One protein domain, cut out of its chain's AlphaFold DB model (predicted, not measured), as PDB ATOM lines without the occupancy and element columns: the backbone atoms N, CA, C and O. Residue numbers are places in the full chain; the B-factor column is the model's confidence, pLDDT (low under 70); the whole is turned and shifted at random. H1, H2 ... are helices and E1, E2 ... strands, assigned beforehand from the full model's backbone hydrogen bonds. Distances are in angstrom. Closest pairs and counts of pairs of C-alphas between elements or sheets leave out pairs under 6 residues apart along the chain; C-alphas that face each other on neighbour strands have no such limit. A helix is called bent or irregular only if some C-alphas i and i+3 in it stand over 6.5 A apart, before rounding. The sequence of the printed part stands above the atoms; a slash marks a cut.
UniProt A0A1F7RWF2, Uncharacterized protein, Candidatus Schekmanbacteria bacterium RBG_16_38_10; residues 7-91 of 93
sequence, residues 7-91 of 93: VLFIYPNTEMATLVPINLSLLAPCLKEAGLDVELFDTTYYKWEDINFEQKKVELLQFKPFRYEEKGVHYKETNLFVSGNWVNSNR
ATOM      1  N   VAL A   7      34.279 -10.230 -16.485       92.06
ATOM      2  CA  VAL A   7      35.667 -10.379 -16.928       92.06
ATOM      3  C   VAL A   7      35.815  -9.758 -18.308       92.06
ATOM      4  O   VAL A   7      35.077 -10.089 -19.230       92.06
ATOM      5  N   LEU A   8      36.811  -8.892 -18.463       92.88
ATOM      6  CA  LEU A   8      37.211  -8.369 -19.760       92.88
ATOM      7  C   LEU A   8      38.607  -8.872 -20.101       92.88
ATOM      8  O   LEU A   8      39.578  -8.539 -19.419       92.88
ATOM      9  N   PHE A   9      38.720  -9.613 -21.196       93.06
ATOM     10  CA  PHE A   9      40.008  -9.864 -21.818       93.06
ATOM     11  C   PHE A   9      40.411  -8.671 -22.669       93.06
ATOM     12  O   PHE A   9      39.651  -8.228 -23.523       93.06
ATOM     13  N   ILE A  10      41.626  -8.180 -22.467       91.12
ATOM     14  CA  ILE A  10      42.247  -7.213 -23.367       91.12
ATOM     15  C   ILE A  10      43.266  -7.994 -24.184       91.12
ATOM     16  O   ILE A  10      44.166  -8.612 -23.610       91.12
ATOM     17  N   TYR A  11      43.116  -7.984 -25.506       92.12
ATOM     18  CA  TYR A  11      44.070  -8.587 -26.427       92.12
ATOM     19  C   TYR A  11      44.845  -7.487 -27.161       92.12
ATOM     20  O   TYR A  11      44.403  -7.039 -28.220       92.12
ATOM     21  N   PRO A  12      45.969  -7.012 -26.581       90.69
ATOM     22  CA  PRO A  12      46.807  -5.978 -27.174       90.69
ATOM     23  C   PRO A  12      47.672  -6.601 -28.271       90.69
ATOM     24  O   PRO A  12      48.825  -6.975 -28.051       90.69
ATOM     25  N   ASN A  13      47.083  -6.773 -29.442       91.56
ATOM     26  CA  ASN A  13      47.730  -7.371 -30.593       91.56
ATOM     27  C   ASN A  13      48.203  -6.313 -31.593       91.56
ATOM     28  O   ASN A  13      47.715  -5.178 -31.605       91.56
ATOM     29  N   THR A  14      49.140  -6.703 -32.454       91.12
ATOM     30  CA  THR A  14      49.603  -5.869 -33.560       91.12
ATOM     31  C   THR A  14      48.526  -5.725 -34.633       91.12
ATOM     32  O   THR A  14      47.682  -6.606 -34.838       91.12
ATOM     33  N   GLU A  15      48.557  -4.583 -35.320       92.44
ATOM     34  CA  GLU A  15      47.630  -4.261 -36.402       92.44
ATOM     35  C   GLU A  15      47.624  -5.371 -37.467       92.44
ATOM     36  O   GLU A  15      48.666  -5.723 -38.019       92.44
ATOM     37  N   MET A  16      46.437  -5.910 -37.758       92.31
ATOM     38  CA  MET A  16      46.171  -6.918 -38.792       92.31
ATOM     39  C   MET A  16      46.937  -8.245 -38.647       92.31
ATOM     40  O   MET A  16      46.941  -9.059 -39.574       92.31
ATOM     41  N   ALA A  17      47.529  -8.519 -37.483       90.75
ATOM     42  CA  ALA A  17      48.046  -9.842 -37.152       90.75
ATOM     43  C   ALA A  17      46.891 -10.762 -36.735       90.75
ATOM     44  O   ALA A  17      46.591 -10.931 -35.558       90.75
ATOM     45  N   THR A  18      46.212 -11.365 -37.710       86.00
ATOM     46  CA  THR A  18      44.927 -12.065 -37.514       86.00
ATOM     47  C   THR A  18      45.007 -13.412 -36.785       86.00
ATOM     48  O   THR A  18      44.008 -14.128 -36.709       86.00
ATOM     49  N   LEU A  19      46.177 -13.812 -36.280       87.06
ATOM     50  CA  LEU A  19      46.315 -15.067 -35.547       87.06
ATOM     51  C   LEU A  19      45.679 -14.930 -34.159       87.06
ATOM     52  O   LEU A  19      46.201 -14.230 -33.298       87.06
ATOM     53  N   VAL A  20      44.571 -15.637 -33.937       82.38
ATOM     54  CA  VAL A  20      43.900 -15.680 -32.631       82.38
ATOM     55  C   VAL A  20      44.773 -16.443 -31.629       82.38
ATOM     56  O   VAL A  20      45.262 -17.532 -31.945       82.38
ATOM     57  N   PRO A  21      44.959 -15.934 -30.401       86.12
ATOM     58  CA  PRO A  21      45.819 -16.582 -29.432       86.12
ATOM     59  C   PRO A  21      45.063 -17.744 -28.762       86.12
ATOM     60  O   PRO A  21      43.905 -17.635 -28.342       86.12
ATOM     61  N   ILE A  22      45.729 -18.897 -28.673       90.31
ATOM     62  CA  ILE A  22      45.125 -20.163 -28.218       90.31
ATOM     63  C   ILE A  22      44.608 -20.060 -26.775       90.31
ATOM     64  O   ILE A  22      43.564 -20.618 -26.442       90.31
ATOM     65  N   ASN A  23      45.301 -19.305 -25.922       91.06
ATOM     66  CA  ASN A  23      44.914 -19.106 -24.525       91.06
ATOM     67  C   ASN A  23      43.528 -18.450 -24.373       91.06
ATOM     68  O   ASN A  23      42.769 -18.875 -23.508       91.06
ATOM     69  N   LEU A  24      43.161 -17.472 -25.212       92.56
ATOM     70  CA  LEU A  24      41.825 -16.855 -25.177       92.56
ATOM     71  C   LEU A  24      40.741 -17.846 -25.591       92.56
ATOM     72  O   LEU A  24      39.680 -17.895 -24.968       92.56
ATOM     73  N   SER A  25      41.038 -18.664 -26.602       90.56
ATOM     74  CA  SER A  25      40.124 -19.699 -27.094       90.56
ATOM     75  C   SER A  25      39.865 -20.792 -26.053       90.56
ATOM     76  O   SER A  25      38.827 -21.438 -26.111       90.56
ATOM     77  N   LEU A  26      40.777 -20.981 -25.093       94.38
ATOM     78  CA  LEU A  26      40.623 -21.934 -23.995       94.38
ATOM     79  C   LEU A  26      39.982 -21.302 -22.750       94.38
ATOM     80  O   LEU A  26      39.043 -21.856 -22.189       94.38
ATOM     81  N   LEU A  27      40.474 -20.140 -22.310       94.69
ATOM     82  CA  LEU A  27      40.055 -19.530 -21.045       94.69
ATOM     83  C   LEU A  27      38.652 -18.923 -21.115       94.69
ATOM     84  O   LEU A  27      37.893 -19.035 -20.153       94.69
ATOM     85  N   ALA A  28      38.292 -18.281 -22.230       94.19
ATOM     86  CA  ALA A  28      36.997 -17.616 -22.337       94.19
ATOM     87  C   ALA A  28      35.813 -18.600 -22.241       94.19
ATOM     88  O   ALA A  28      34.878 -18.292 -21.499       94.19
ATOM     89  N   PRO A  29      35.831 -19.782 -22.897       94.44
ATOM     90  CA  PRO A  29      34.808 -20.807 -22.685       94.44
ATOM     91  C   PRO A  29      34.727 -21.297 -21.241       94.44
ATOM     92  O   PRO A  29      33.635 -21.291 -20.687       94.44
ATOM     93  N   CYS A  30      35.856 -21.621 -20.594       96.12
ATOM     94  CA  CYS A  30      35.849 -22.110 -19.209       96.12
ATOM     95  C   CYS A  30      35.183 -21.120 -18.239       96.12
ATOM     96  O   CYS A  30      34.418 -21.518 -17.363       96.12
ATOM     97  N   LEU A  31      35.447 -19.818 -18.400       94.56
ATOM     98  CA  LEU A  31      34.823 -18.783 -17.573       94.56
ATOM     99  C   LEU A  31      33.321 -18.635 -17.872       94.56
ATOM    100  O   LEU A  31      32.524 -18.502 -16.945       94.56
ATOM    101  N   LYS A  32      32.922 -18.709 -19.149       93.38
ATOM    102  CA  LYS A  32      31.506 -18.678 -19.552       93.38
ATOM    103  C   LYS A  32      30.736 -19.892 -19.026       93.38
ATOM    104  O   LYS A  32      29.629 -19.732 -18.520       93.38
ATOM    105  N   GLU A  33      31.326 -21.085 -19.089       95.38
ATOM    106  CA  GLU A  33      30.763 -22.331 -18.543       95.38
ATOM    107  C   GLU A  33      30.599 -22.274 -17.017       95.38
ATOM    108  O   GLU A  33      29.633 -22.812 -16.481       95.38
ATOM    109  N   ALA A  34      31.478 -21.547 -16.321       93.94
ATOM    110  CA  ALA A  34      31.354 -21.262 -14.891       93.94
ATOM    111  C   ALA A  34      30.281 -20.199 -14.552       93.94
ATOM    112  O   ALA A  34      30.121 -19.837 -13.387       93.94
ATOM    113  N   GLY A  35      29.545 -19.685 -15.545       92.44
ATOM    114  CA  GLY A  35      28.475 -18.702 -15.358       92.44
ATOM    115  C   GLY A  35      28.950 -17.252 -15.226       92.44
ATOM    116  O   GLY A  35      28.181 -16.400 -14.773       92.44
ATOM    117  N   LEU A  36      30.199 -16.960 -15.600       92.12
ATOM    118  CA  LEU A  36      30.759 -15.608 -15.580       92.12
ATOM    119  C   LEU A  36      30.424 -14.854 -16.870       92.12
ATOM    120  O   LEU A  36      30.311 -15.438 -17.948       92.12
ATOM    121  N   ASP A  37      30.289 -13.535 -16.751       91.12
ATOM    122  CA  ASP A  37      30.120 -12.645 -17.897       91.12
ATOM    123  C   ASP A  37      31.501 -12.289 -18.460       91.12
ATOM    124  O   ASP A  37      32.362 -11.814 -17.719       91.12
ATOM    125  N   VAL A  38      31.743 -12.585 -19.738       92.31
ATOM    126  CA  VAL A  38      33.081 -12.530 -20.345       92.31
ATOM    127  C   VAL A  38      33.028 -11.821 -21.689       92.31
ATOM    128  O   VAL A  38      32.418 -12.321 -22.641       92.31
ATOM    129  N   GLU A  39      33.771 -10.724 -21.793       91.69
ATOM    130  CA  GLU A  39      33.962  -9.957 -23.021       91.69
ATOM    131  C   GLU A  39      35.432  -9.943 -23.468       91.69
ATOM    132  O   GLU A  39      36.351 -10.198 -22.686       91.69
ATOM    133  N   LEU A  40      35.652  -9.640 -24.749       90.38
ATOM    134  CA  LEU A  40      36.972  -9.500 -25.359       90.38
ATOM    135  C   LEU A  40      37.085  -8.136 -26.042       90.38
ATOM    136  O   LEU A  40      36.344  -7.829 -26.975       90.38
ATOM    137  N   PHE A  41      38.070  -7.356 -25.617       91.62
ATOM    138  CA  PHE A  41      38.537  -6.170 -26.310       91.62
ATOM    139  C   PHE A  41      39.764  -6.522 -27.157       91.62
ATOM    140  O   PHE A  41      40.888  -6.590 -26.659       91.62
ATOM    141  N   ASP A  42      39.518  -6.782 -28.439       91.06
ATOM    142  CA  ASP A  42      40.526  -7.153 -29.436       91.06
ATOM    143  C   ASP A  42      41.011  -5.924 -30.215       91.06
ATOM    144  O   ASP A  42      40.198  -5.229 -30.836       91.06
ATOM    145  N   THR A  43      42.323  -5.663 -30.189       92.25
ATOM    146  CA  THR A  43      42.928  -4.512 -30.871       92.25
ATOM    147  C   THR A  43      43.373  -4.780 -32.314       92.25
ATOM    148  O   THR A  43      43.745  -3.827 -32.996       92.25
ATOM    149  N   THR A  44      43.317  -6.021 -32.817       92.81
ATOM    150  CA  THR A  44      43.889  -6.427 -34.118       92.81
ATOM    151  C   THR A  44      43.407  -5.585 -35.295       92.81
ATOM    152  O   THR A  44      44.191  -5.258 -36.182       92.81
ATOM    153  N   TYR A  45      42.126  -5.223 -35.317       93.00
ATOM    154  CA  TYR A  45      41.500  -4.583 -36.479       93.00
ATOM    155  C   TYR A  45      41.425  -3.058 -36.385       93.00
ATOM    156  O   TYR A  45      40.767  -2.431 -37.213       93.00
ATOM    157  N   TYR A  46      42.057  -2.438 -35.389       92.75
ATOM    158  CA  TYR A  46      42.152  -0.981 -35.345       92.75
ATOM    159  C   TYR A  46      43.354  -0.507 -36.153       92.75
ATOM    160  O   TYR A  46      44.451  -1.042 -36.011       92.75
ATOM    161  N   LYS A  47      43.137   0.518 -36.977       90.50
ATOM    162  CA  LYS A  47      44.199   1.198 -37.720       90.50
ATOM    163  C   LYS A  47      44.918   2.182 -36.797       90.50
ATOM    164  O   LYS A  47      44.261   3.033 -36.194       90.50
ATOM    165  N   TRP A  48      46.239   2.073 -36.685       88.56
ATOM    166  CA  TRP A  48      47.055   3.015 -35.909       88.56
ATOM    167  C   TRP A  48      48.452   3.275 -36.492       88.56
ATOM    168  O   TRP A  48      49.064   4.272 -36.114       88.56
ATOM    169  N   GLU A  49      48.929   2.465 -37.442       87.81
ATOM    170  CA  GLU A  49      50.122   2.755 -38.259       87.81
ATOM    171  C   GLU A  49      49.735   2.983 -39.721       87.81
ATOM    172  O   GLU A  49      48.698   2.502 -40.162       87.81
ATOM    173  N   ASP A  50      50.569   3.655 -40.519       87.81
ATOM    174  CA  ASP A  50      50.333   3.771 -41.968       87.81
ATOM    175  C   ASP A  50      50.544   2.423 -42.678       87.81
ATOM    176  O   ASP A  50      49.683   1.967 -43.438       87.81
ATOM    177  N   ILE A  51      51.654   1.746 -42.360       89.25
ATOM    178  CA  ILE A  51      52.049   0.434 -42.891       89.25
ATOM    179  C   ILE A  51      52.172  -0.532 -41.718       89.25
ATOM    180  O   ILE A  51      52.988  -0.310 -40.826       89.25
ATOM    181  N   ASN A  52      51.393  -1.613 -41.732       92.00
ATOM    182  CA  ASN A  52      51.434  -2.595 -40.651       92.00
ATOM    183  C   ASN A  52      52.615  -3.576 -40.796       92.00
ATOM    184  O   ASN A  52      53.260  -3.690 -41.843       92.00
ATOM    185  N   PHE A  53      52.883  -4.334 -39.732       90.56
ATOM    186  CA  PHE A  53      54.015  -5.261 -39.670       90.56
ATOM    187  C   PHE A  53      54.004  -6.345 -40.762       90.56
ATOM    188  O   PHE A  53      55.058  -6.707 -41.287       90.56
ATOM    189  N   GLU A  54      52.832  -6.860 -41.130       91.06
ATOM    190  CA  GLU A  54      52.699  -7.896 -42.159       91.06
ATOM    191  C   GLU A  54      52.945  -7.329 -43.567       91.06
ATOM    192  O   GLU A  54      53.603  -7.969 -44.386       91.06
ATOM    193  N   GLN A  55      52.508  -6.095 -43.833       92.06
ATOM    194  CA  GLN A  55      52.825  -5.366 -45.066       92.06
ATOM    195  C   GLN A  55      54.323  -5.057 -45.164       92.06
ATOM    196  O   GLN A  55      54.928  -5.260 -46.216       92.06
ATOM    197  N   LYS A  56      54.968  -4.678 -44.055       93.44
ATOM    198  CA  LYS A  56      56.421  -4.455 -44.009       93.44
ATOM    199  C   LYS A  56      57.223  -5.710 -44.373       93.44
ATOM    200  O   LYS A  56      58.274  -5.621 -45.003       93.44
ATOM    201  N   LYS A  57      56.726  -6.904 -44.033       93.19
ATOM    202  CA  LYS A  57      57.340  -8.173 -44.468       93.19
ATOM    203  C   LYS A  57      57.250  -8.383 -45.980       93.19
ATOM    204  O   LYS A  57      58.139  -9.020 -46.543       93.19
ATOM    205  N   VAL A  58      56.223  -7.851 -46.645       94.25
ATOM    206  CA  VAL A  58      56.141  -7.849 -48.115       94.25
ATOM    207  C   VAL A  58      57.205  -6.923 -48.703       94.25
ATOM    208  O   VAL A  58      57.923  -7.333 -49.611       94.25
ATOM    209  N   GLU A  59      57.370  -5.714 -48.155       94.50
ATOM    210  CA  GLU A  59      58.400  -4.759 -48.602       94.50
ATOM    211  C   GLU A  59      59.819  -5.317 -48.450       94.50
ATOM    212  O   GLU A  59      60.663  -5.152 -49.327       94.50
ATOM    213  N   LEU A  60      60.068  -6.036 -47.352       96.81
ATOM    214  CA  LEU A  60      61.339  -6.706 -47.073       96.81
ATOM    215  C   LEU A  60      61.510  -8.040 -47.822       96.81
ATOM    216  O   LEU A  60      62.441  -8.785 -47.518       96.81
ATOM    217  N   LEU A  61      60.624  -8.361 -48.772       95.75
ATOM    218  CA  LEU A  61      60.643  -9.584 -49.585       95.75
ATOM    219  C   LEU A  61      60.573 -10.891 -48.772       95.75
ATOM    220  O   LEU A  61      60.951 -11.954 -49.262       95.75
ATOM    221  N   GLN A  62      60.072 -10.833 -47.537       97.00
ATOM    222  CA  GLN A  62      59.855 -12.014 -46.699       97.00
ATOM    223  C   GLN A  62      58.560 -12.728 -47.091       97.00
ATOM    224  O   GLN A  62      58.512 -13.957 -47.066       97.00
ATOM    225  N   PHE A  63      57.528 -11.971 -47.487       93.69
ATOM    226  CA  PHE A  63      56.222 -12.485 -47.905       93.69
ATOM    227  C   PHE A  63      55.856 -12.085 -49.333       93.69
ATOM    228  O   PHE A  63      56.296 -11.064 -49.858       93.69
ATOM    229  N   LYS A  64      55.001 -12.902 -49.960       94.25
ATOM    230  CA  LYS A  64      54.374 -12.550 -51.238       94.25
ATOM    231  C   LYS A  64      53.392 -11.394 -51.028       94.25
ATOM    232  O   LYS A  64      52.719 -11.391 -50.001       94.25
ATOM    233  N   PRO A  65      53.242 -10.476 -51.998       93.75
ATOM    234  CA  PRO A  65      52.196  -9.463 -51.953       93.75
ATOM    235  C   PRO A  65      50.810 -10.084 -51.784       93.75
ATOM    236  O   PRO A  65      50.495 -11.102 -52.404       93.75
ATOM    237  N   PHE A  66      49.992  -9.464 -50.941       91.00
ATOM    238  CA  PHE A  66      48.642  -9.912 -50.628       91.00
ATOM    239  C   PHE A  66      47.740  -8.706 -50.345       91.00
ATOM    240  O   PHE A  66      48.219  -7.599 -50.093       91.00
ATOM    241  N   ARG A  67      46.425  -8.932 -50.377       90.12
ATOM    242  CA  ARG A  67      45.404  -7.937 -50.036       90.12
ATOM    243  C   ARG A  67      44.441  -8.520 -49.013       90.12
ATOM    244  O   ARG A  67      43.984  -9.651 -49.169       90.12
ATOM    245  N   TYR A  68      44.146  -7.763 -47.962       90.38
ATOM    246  CA  TYR A  68      43.285  -8.225 -46.870       90.38
ATOM    247  C   TYR A  68      41.819  -8.345 -47.297       90.38
ATOM    248  O   TYR A  68      41.122  -9.272 -46.881       90.38
ATOM    249  N   GLU A  69      41.375  -7.472 -48.200       89.81
ATOM    250  CA  GLU A  69      39.998  -7.427 -48.693       89.81
ATOM    251  C   GLU A  69      39.629  -8.702 -49.460       89.81
ATOM    252  O   GLU A  69      38.501  -9.176 -49.371       89.81
ATOM    253  N   GLU A  70      40.594  -9.323 -50.148       91.94
ATOM    254  CA  GLU A  70      40.405 -10.610 -50.837       91.94
ATOM    255  C   GLU A  70      40.110 -11.765 -49.867       91.94
ATOM    256  O   GLU A  70      39.616 -12.818 -50.272       91.94
ATOM    257  N   LYS A  71      40.425 -11.581 -48.581       88.19
ATOM    258  CA  LYS A  71      40.153 -12.527 -47.494       88.19
ATOM    259  C   LYS A  71      39.010 -12.070 -46.584       88.19
ATOM    260  O   LYS A  71      38.776 -12.710 -45.564       88.19
ATOM    261  N   GLY A  72      38.306 -10.993 -46.945       90.88
ATOM    262  CA  GLY A  72      37.217 -10.423 -46.146       90.88
ATOM    263  C   GLY A  72      37.680  -9.792 -44.831       90.88
ATOM    264  O   GLY A  72      36.884  -9.659 -43.904       90.88
ATOM    265  N   VAL A  73      38.967  -9.443 -44.718       90.31
ATOM    266  CA  VAL A  73      39.520  -8.798 -43.526       90.31
ATOM    267  C   VAL A  73      39.516  -7.289 -43.740       90.31
ATOM    268  O   VAL A  73      40.108  -6.787 -44.695       90.31
ATOM    269  N   HIS A  74      38.861  -6.571 -42.831       91.88
ATOM    270  CA  HIS A  74      38.689  -5.125 -42.894       91.88
ATOM    271  C   HIS A  74      39.032  -4.480 -41.553       91.88
ATOM    272  O   HIS A  74      38.856  -5.084 -40.492       91.88
ATOM    273  N   TYR A  75      39.496  -3.235 -41.609       91.88
ATOM    274  CA  TYR A  75      39.666  -2.417 -40.416       91.88
ATOM    275  C   TYR A  75      38.316  -2.062 -39.795       91.88
ATOM    276  O   TYR A  75      37.304  -1.927 -40.484       91.88
ATOM    277  N   LYS A  76      38.322  -1.848 -38.481       90.25
ATOM    278  CA  LYS A  76      37.222  -1.184 -37.790       90.25
ATOM    279  C   LYS A  76      37.199   0.294 -38.156       90.25
ATOM    280  O   LYS A  76      38.235   0.952 -38.179       90.25
ATOM    281  N   GLU A  77      35.998   0.814 -38.374       85.88
ATOM    282  CA  GLU A  77      35.779   2.239 -38.648       85.88
ATOM    283  C   GLU A  77      35.910   3.102 -37.384       85.88
ATOM    284  O   GLU A  77      36.186   4.299 -37.456       85.88
ATOM    285  N   THR A  78      35.721   2.505 -36.203       83.94
ATOM    286  CA  THR A  78      35.802   3.211 -34.924       83.94
ATOM    287  C   THR A  78      37.238   3.332 -34.429       83.94
ATOM    288  O   THR A  78      38.050   2.423 -34.564       83.94
ATOM    289  N   ASN A  79      37.547   4.448 -33.767       85.38
ATOM    290  CA  ASN A  79      38.834   4.632 -33.102       85.38
ATOM    291  C   ASN A  79      38.951   3.732 -31.849       85.38
ATOM    292  O   ASN A  79      37.974   3.531 -31.114       85.38
ATOM    293  N   LEU A  80      40.162   3.231 -31.583       85.19
ATOM    294  CA  LEU A  80      40.487   2.377 -30.434       85.19
ATOM    295  C   LEU A  80      40.089   3.008 -29.091       85.19
ATOM    296  O   LEU A  80      39.455   2.352 -28.268       85.19
ATOM    297  N   PHE A  81      40.412   4.285 -28.874       82.50
ATOM    298  CA  PHE A  81      40.143   4.993 -27.619       82.50
ATOM    299  C   PHE A  81      38.649   5.233 -27.400       82.50
ATOM    300  O   PHE A  81      38.160   5.106 -26.280       82.50
ATOM    301  N   VAL A  82      37.899   5.509 -28.470       81.44
ATOM    302  CA  VAL A  82      36.432   5.632 -28.402       81.44
ATOM    303  C   VAL A  82      35.814   4.293 -28.003       81.44
ATOM    304  O   VAL A  82      34.968   4.230 -27.114       81.44
ATOM    305  N   SER A  83      36.301   3.211 -28.605       78.75
ATOM    306  CA  SER A  83      35.828   1.855 -28.320       78.75
ATOM    307  C   SER A  83      36.211   1.398 -26.903       78.75
ATOM    308  O   SER A  83      35.434   0.715 -26.243       78.75
ATOM    309  N   GLY A  84      37.372   1.822 -26.393       70.88
ATOM    310  CA  GLY A  84      37.800   1.576 -25.012       70.88
ATOM    311  C   GLY A  84      37.039   2.404 -23.970       70.88
ATOM    312  O   GLY A  84      36.812   1.941 -22.854       70.88
ATOM    313  N   ASN A  85      36.572   3.606 -24.315       66.06
ATOM    314  CA  ASN A  85      35.734   4.400 -23.412       66.06
ATOM    315  C   ASN A  85      34.370   3.741 -23.168       66.06
ATOM    316  O   ASN A  85      33.880   3.790 -22.040       66.06
ATOM    317  N   TRP A  86      33.815   3.052 -24.171       59.88
ATOM    318  CA  TRP A  86      32.594   2.252 -24.011       59.88
ATOM    319  C   TRP A  86      32.748   1.153 -22.948       59.88
ATOM    320  O   TRP A  86      31.847   0.925 -22.136       59.88
ATOM    321  N   VAL A  87      33.921   0.515 -22.898       61.97
ATOM    322  CA  VAL A  87      34.255  -0.487 -21.876       61.97
ATOM    323  C   VAL A  87      34.229   0.130 -20.474       61.97
ATOM    324  O   VAL A  87      33.701  -0.466 -19.536       61.97
ATOM    325  N   ASN A  88      34.764   1.343 -20.315       58.03
ATOM    326  CA  ASN A  88      34.787   2.021 -19.019       58.03
ATOM    327  C   ASN A  88      33.396   2.495 -18.572       58.03
ATOM    328  O   ASN A  88      33.102   2.425 -17.381       58.03
ATOM    329  N   SER A  89      32.528   2.913 -19.498       57.28
ATOM    330  CA  SER A  89      31.154   3.340 -19.186       57.28
ATOM    331  C   SER A  89      30.204   2.204 -18.787       57.28
ATOM    332  O   SER A  89      29.140   2.482 -18.249       57.28
ATOM    333  N   ASN A  90      30.574   0.938 -19.018       55.34
ATOM    334  CA  ASN A  90      29.776  -0.242 -18.646       55.34
ATOM    335  C   ASN A  90      30.317  -0.995 -17.412       55.34
ATOM    336  O   ASN A  90      29.894  -2.129 -17.136       55.34
ATOM    337  N   ARG A  91      31.238  -0.385 -16.649       54.34
ATOM    338  CA  ARG A  91      31.655  -0.922 -15.345       54.34
ATOM    339  C   ARG A  91      30.480  -0.859 -14.359       54.34
ATOM    340  O   ARG A  91      29.853   0.191 -14.260       54.34
TER     341      ARG A  91
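Overview. This is residues 7 to 91 of the 93 residues of an uncharacterized protein of Candidatus Schekmanbacteria bacterium RBG_16_38_10 (UniProt A0A1F7RWF2). A short two-strand parallel ribbon, E1 and E2, lies between H1 on one side and H3 on the other, while H2 lies far off beyond the C-terminal ends of the strands and makes much of the length. From H2 a long stretch, residues 60 to 79, loops back to H3. The 85 printed residues hold E1, H1, E2, H2 and H3 in chain order; the class is mixed, with 40 residues, under half, in named elements. The whole is loose, radius of gyration of the C-alphas 15.6 A, spanning 47 by 28 by 20 A.

Arrangement. Start at E1, residues 7 to 11, and set beside it E2, residues 37 to 42: they are parallel at 15 degrees, with N 7 and O 37 2.8 A apart and N 39 and O 7 2.9 A apart, within hydrogen-bond range. Between them comes H1, residues 22 to 33, in a strand-helix-strand unit, two parallel neighbour strands with a helix between, its crossover right-handed. The closest C-alphas of H1 and E2, Lys 32 and Val 38, are 6.4 A apart. Next find H2, residues 53 to 59, apart from E1 and H1. Last comes H3, residues 80 to 89, apart from E1, H1 and H2; its closest C-alpha pair with E2, Gly 84 and Phe 41, is 7.9 A apart. Every O i to N i+4 pair is within hydrogen-bond range in H2, with 6 of 8 in H1 and 5 of 6 in H3.

Along the chain. Find C-alpha 7 at (35.667, -10.379, -16.928); E1 runs 12.8 A from there. H1 covers 17.5 A, E2 16.5 A and H2 10.0 A. H1 is neither bent nor irregular, but only just: C-alphas 26 and 29 are 6.1 A apart. H3 runs 14.6 A to C-alpha 89 at (31.154, 3.340, -19.186).

Size, cuts and confidence. The two C-alphas farthest apart, Gly 35 and Leu 61, are 47.8 A apart. The printed part has no cut, and the link from H2 to H3 is long. Look at residues 85 to 91 for pLDDT under 70.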